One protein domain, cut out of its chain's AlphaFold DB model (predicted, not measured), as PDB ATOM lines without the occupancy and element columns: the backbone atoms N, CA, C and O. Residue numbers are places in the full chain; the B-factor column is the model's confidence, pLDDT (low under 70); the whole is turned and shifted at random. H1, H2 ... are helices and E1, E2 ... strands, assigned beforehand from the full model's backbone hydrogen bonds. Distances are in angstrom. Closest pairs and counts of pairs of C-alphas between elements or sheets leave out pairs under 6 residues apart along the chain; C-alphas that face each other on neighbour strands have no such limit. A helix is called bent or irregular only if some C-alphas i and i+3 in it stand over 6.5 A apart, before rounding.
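AT A GLANCE: This is residues 10 to 49 of the 50 residues of the protein "AlpA family phage regulatory protein" of Proteus mirabilis (UniProt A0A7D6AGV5). Two helices that are apart from each other sit round a long link: H2 makes one end of the longest axis, a narrow loop of residues 26 to 35 makes the other end, and H1 lies off to one side. The loop folds back on itself, with the short strand E1 on its returning side and Gly 30 near its tip. The printed part has 40 residues with two named helices and one named strand, in the order H1, E1, H2, and its class is mostly helix. It is only just compact, close to loose, with a radius of gyration of the C-alphas of 10.5 A, and it is elongated, spanning 33 by 21 by 13 A.

IN THESE COORDINATES: Start with the longest helix, H2, residues 38 to 48. Find C-alpha 38 at (480.252, 632.538, 464.089); from there the helix runs 15.7 A to C-alpha 48 at (480.515, 638.352, 478.654). Go back along the chain to E1, residues 33 to 35, which covers 5.5 A from Phe 33 to Gly 35. Farther back is H1, residues 10 to 19, which begins at C-alpha 10 at (492.873, 643.253, 460.758) and runs 12.7 A to Arg 19. Neither helix is bent or irregular.

HOW THE PARTS SIT: Look first at H2 and H1: they are apart, with no C-alpha of the one within 8 A of the other. By the same test E1 and H2 are apart, though a tight link of 2 residues, Trp 36 and Pro 37, joins them. H1 and E1 are apart too, and the link between them is long, with 13 residues. E1 pairs with no named strand. Beside it you will find a short pairing: residues 26 to 27 pair antiparallel with residues 33 to 35 of E1. In the backbones of H1 and H2, every O i to N i+4 pair is within hydrogen-bond range.

THE WHOLE: To see the full reach, go from Gly 30, with its C-alpha at (498.732, 621.598, 462.775), to Lys 49; their C-alphas are the two farthest apart, at 32.7 A. The first and last printed C-alphas, those of Pro 10 and Lys 49, are 24.9 A apart. The long stretch with no named element is residues 20 to 32, whose C-alphas lie 4 to 17 A from the mean of the C-alphas. The printed part has no cut. In the B-factor column the mean pLDDT of the printed part of this model is 89.3, and one residue, Lys 49, is under 70.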
ATOM      1  N   PRO A  10     491.665 642.877 460.009       92.88
ATOM      2  CA  PRO A  10     492.873 643.253 460.758       92.88
ATOM      3  C   PRO A  10     492.576 643.871 462.133       92.88
ATOM      4  O   PRO A  10     493.381 643.747 463.056       92.88
ATOM      5  N   THR A  11     491.429 644.530 462.298       93.12
ATOM      6  CA  THR A  11     491.019 645.075 463.598       93.12
ATOM      7  C   THR A  11     490.676 643.958 464.573       93.12
ATOM      8  O   THR A  11     491.173 643.983 465.695       93.12
ATOM      9  N   ILE A  12     489.931 642.944 464.127       91.31
ATOM     10  CA  ILE A  12     489.612 641.757 464.935       91.31
ATOM     11  C   ILE A  12     490.901 641.051 465.386       91.31
ATOM     12  O   ILE A  12     491.083 640.771 466.568       91.31
ATOM     13  N   TRP A  13     491.858 640.867 464.472       92.38
ATOM     14  CA  TRP A  13     493.161 640.286 464.811       92.38
ATOM     15  C   TRP A  13     493.948 641.105 465.837       92.38
ATOM     16  O   TRP A  13     494.583 640.519 466.711       92.38
ATOM     17  N   ARG A  14     493.903 642.445 465.780       94.31
ATOM     18  CA  ARG A  14     494.519 643.296 466.814       94.31
ATOM     19  C   ARG A  14     493.821 643.165 468.165       94.31
ATOM     20  O   ARG A  14     494.512 643.142 469.180       94.31
ATOM     21  N   MET A  15     492.491 643.086 468.180       92.81
ATOM     22  CA  MET A  15     491.727 642.903 469.418       92.81
ATOM     23  C   MET A  15     492.114 641.598 470.117       92.81
ATOM     24  O   MET A  15     492.387 641.617 471.311       92.81
ATOM     25  N   TYR A  16     492.261 640.508 469.360       92.62
ATOM     26  CA  TYR A  16     492.769 639.243 469.891       92.62
ATOM     27  C   TYR A  16     494.245 639.333 470.308       92.62
ATOM     28  O   TYR A  16     494.576 639.199 471.480       92.62
ATOM     29  N   ALA A  17     495.147 639.580 469.355       91.88
ATOM     30  CA  ALA A  17     496.578 639.353 469.554       91.88
ATOM     31  C   ALA A  17     497.277 640.425 470.401       91.88
ATOM     32  O   ALA A  17     498.331 640.153 470.967       91.88
ATOM     33  N   LYS A  18     496.742 641.652 470.446       92.19
ATOM     34  CA  LYS A  18     497.375 642.773 471.164       92.19
ATOM     35  C   LYS A  18     496.585 643.247 472.372       92.19
ATOM     36  O   LYS A  18     497.191 643.719 473.323       92.19
ATOM     37  N   ARG A  19     495.255 643.186 472.306       90.69
ATOM     38  CA  ARG A  19     494.385 643.747 473.349       90.69
ATOM     39  C   ARG A  19     493.798 642.678 474.266       90.69
ATOM     40  O   ARG A  19     493.336 643.018 475.341       90.69
ATOM     41  N   ASN A  20     493.851 641.403 473.866       87.00
ATOM     42  CA  ASN A  20     493.215 640.292 474.576       87.00
ATOM     43  C   ASN A  20     491.710 640.531 474.845       87.00
ATOM     44  O   ASN A  20     491.154 640.029 475.812       87.00
ATOM     45  N   GLU A  21     491.062 641.307 473.970       88.75
ATOM     46  CA  GLU A  21     489.649 641.720 474.043       88.75
ATOM     47  C   GLU A  21     488.768 640.911 473.078       88.75
ATOM     48  O   GLU A  21     487.703 641.348 472.649       88.75
ATOM     49  N   PHE A  22     489.271 639.778 472.596       89.56
ATOM     50  CA  PHE A  22     488.571 638.973 471.609       89.56
ATOM     51  C   PHE A  22     488.847 637.495 471.866       89.56
ATOM     52  O   PHE A  22     489.961 637.163 472.292       89.56
ATOM     53  N   PRO A  23     487.881 636.596 471.599       91.44
ATOM     54  CA  PRO A  23     488.045 635.176 471.864       91.44
ATOM     55  C   PRO A  23     489.208 634.587 471.072       91.44
ATOM     56  O   PRO A  23     489.707 635.169 470.104       91.44
ATOM     57  N   ARG A  24     489.636 633.386 471.459       90.81
ATOM     58  CA  ARG A  24     490.658 632.669 470.695       90.81
ATOM     59  C   ARG A  24     490.083 632.225 469.345       90.81
ATOM     60  O   ARG A  24     488.963 631.725 469.309       90.81
ATOM     61  N   PRO A  25     490.833 632.387 468.247       91.56
ATOM     62  CA  PRO A  25     490.446 631.841 466.955       91.56
ATOM     63  C   PRO A  25     490.516 630.313 466.967       91.56
ATOM     64  O   PRO A  25     491.321 629.716 467.690       91.56
ATOM     65  N   GLU A  26     489.744 629.689 466.088       91.06
ATOM     66  CA  GLU A  26     489.869 628.277 465.773       91.06
ATOM     67  C   GLU A  26     491.199 628.007 465.058       91.06
ATOM     68  O   GLU A  26     491.689 628.795 464.231       91.06
ATOM     69  N   ARG A  27     491.814 626.876 465.406       93.38
ATOM     70  CA  ARG A  27     493.093 626.430 464.856       93.38
ATOM     71  C   ARG A  27     492.990 624.968 464.474       93.38
ATOM     72  O   ARG A  27     492.406 624.164 465.193       93.38
ATOM     73  N   THR A  28     493.620 624.617 463.364       92.25
ATOM     74  CA  THR A  28     493.822 623.212 462.999       92.25
ATOM     75  C   THR A  28     494.753 622.524 464.000       92.25
ATOM     76  O   THR A  28     495.555 623.182 464.669       92.25
ATOM     77  N   LYS A  29     494.728 621.184 464.037       89.62
ATOM     78  CA  LYS A  29     495.690 620.383 464.822       89.62
ATOM     79  C   LYS A  29     497.153 620.706 464.474       89.62
ATOM     80  O   LYS A  29     498.018 620.578 465.327       89.62
ATOM     81  N   GLY A  30     497.412 621.163 463.244       91.56
ATOM     82  CA  GLY A  30     498.732 621.598 462.775       91.56
ATOM     83  C   GLY A  30     499.122 623.032 463.160       91.56
ATOM     84  O   GLY A  30     500.186 623.491 462.766       91.56
ATOM     85  N   GLY A  31     498.284 623.766 463.899       87.50
ATOM     86  CA  GLY A  31     498.598 625.108 464.400       87.50
ATOM     87  C   GLY A  31     498.221 626.271 463.474       87.50
ATOM     88  O   GLY A  31     498.286 627.428 463.913       87.50
ATOM     89  N   THR A  32     497.761 625.997 462.248       91.94
ATOM     90  CA  THR A  32     497.247 627.025 461.326       91.94
ATOM     91  C   THR A  32     495.947 627.613 461.860       91.94
ATOM     92  O   THR A  32     495.010 626.873 462.169       91.94
ATOM     93  N   PHE A  33     495.891 628.941 461.950       90.06
ATOM     94  CA  PHE A  33     494.701 629.685 462.346       90.06
ATOM     95  C   PHE A  33     493.662 629.716 461.222       90.06
ATOM     96  O   PHE A  33     493.949 630.206 460.130       90.06
ATOM     97  N   LEU A  34     492.447 629.255 461.512       88.94
ATOM     98  CA  LEU A  34     491.302 629.332 460.598       88.94
ATOM     99  C   LEU A  34     490.507 630.636 460.779       88.94
ATOM    100  O   LEU A  34     489.762 631.045 459.890       88.94
ATOM    101  N   GLY A  35     490.724 631.339 461.894       89.56
ATOM    102  CA  GLY A  35     490.026 632.576 462.236       89.56
ATOM    103  C   GLY A  35     488.914 632.312 463.242       89.56
ATOM    104  O   GLY A  35     489.075 631.474 464.116       89.56
ATOM    105  N   TRP A  36     487.805 633.038 463.146       90.88
ATOM    106  CA  TRP A  36     486.686 632.897 464.077       90.88
ATOM    107  C   TRP A  36     485.441 632.454 463.318       90.88
ATOM    108  O   TRP A  36     484.942 633.217 462.485       90.88
ATOM    109  N   PRO A  37     484.947 631.243 463.582       89.12
ATOM    110  CA  PRO A  37     483.586 630.860 463.247       89.12
ATOM    111  C   PRO A  37     482.569 631.755 463.956       89.12
ATOM    112  O   PRO A  37     482.873 632.364 464.983       89.12
ATOM    113  N   GLU A  38     481.338 631.783 463.450       88.88
ATOM    114  CA  GLU A  38     480.252 632.538 464.089       88.88
ATOM    115  C   GLU A  38     479.945 632.014 465.496       88.88
ATOM    116  O   GLU A  38     479.858 632.816 466.420       88.88
ATOM    117  N   HIS A  39     479.927 630.690 465.694       88.25
ATOM    118  CA  HIS A  39     479.654 630.088 467.004       88.25
ATOM    119  C   HIS A  39     480.657 630.522 468.087       88.25
ATOM    120  O   HIS A  39     480.248 630.858 469.192       88.25
ATOM    121  N   VAL A  40     481.957 630.618 467.767       88.94
ATOM    122  CA  VAL A  40     482.991 631.074 468.718       88.94
ATOM    123  C   VAL A  40     482.719 632.504 469.183       88.94
ATOM    124  O   VAL A  40     482.934 632.847 470.345       88.94
ATOM    125  N   TYR A  41     482.260 633.359 468.268       86.62
ATOM    126  CA  TYR A  41     481.891 634.728 468.604       86.62
ATOM    127  C   TYR A  41     480.607 634.779 469.438       86.62
ATOM    128  O   TYR A  41     480.566 635.475 470.449       86.62
ATOM    129  N   GLU A  42     479.577 634.032 469.045       88.50
ATOM    130  CA  GLU A  42     478.300 633.984 469.761       88.50
ATOM    131  C   GLU A  42     478.447 633.468 471.194       88.50
ATOM    132  O   GLU A  42     477.878 634.055 472.114       88.50
ATOM    133  N   GLU A  43     479.220 632.401 471.397       90.06
ATOM    134  CA  GLU A  43     479.512 631.851 472.723       90.06
ATOM    135  C   GLU A  43     480.241 632.867 473.604       90.06
ATOM    136  O   GLU A  43     479.858 633.072 474.757       90.06
ATOM    137  N   TRP A  44     481.238 633.564 473.054       88.62
ATOM    138  CA  TRP A  44     481.963 634.602 473.778       88.62
ATOM    139  C   TRP A  44     481.052 635.765 474.193       88.62
ATOM    140  O   TRP A  44     481.033 636.129 475.368       88.62
ATOM    141  N   VAL A  45     480.223 636.284 473.278       86.12
ATOM    142  CA  VAL A  45     479.259 637.357 473.592       86.12
ATOM    143  C   VAL A  45     478.256 636.915 474.656       86.12
ATOM    144  O   VAL A  45     477.888 637.710 475.521       86.12
ATOM    145  N   ARG A  46     477.799 635.655 474.616       88.00
ATOM    146  CA  ARG A  46     476.930 635.107 475.669       88.00
ATOM    147  C   ARG A  46     477.653 635.033 477.014       88.00
ATOM    148  O   ARG A  46     477.026 635.314 478.027       88.00
ATOM    149  N   SER A  47     478.943 634.690 477.018       86.38
ATOM    150  CA  SER A  47     479.752 634.576 478.240       86.38
ATOM    151  C   SER A  47     480.106 635.918 478.895       86.38
ATOM    152  O   SER A  47     480.248 635.965 480.109       86.38
ATOM    153  N   GLU A  48     480.215 637.008 478.125       79.50
ATOM    154  CA  GLU A  48     480.515 638.352 478.654       79.50
ATOM    155  C   GLU A  48     479.298 639.082 479.241       79.50
ATOM    156  O   GLU A  48     479.451 640.105 479.903       79.50
ATOM    157  N   LYS A  49     478.074 638.605 478.982       63.84
ATOM    158  CA  LYS A  49     476.835 639.281 479.398       63.84
ATOM    159  C   LYS A  49     476.318 638.882 480.792       63.84
ATOM    160  O   LYS A  49     475.119 639.025 481.039       63.84
TER     161      LYS A  49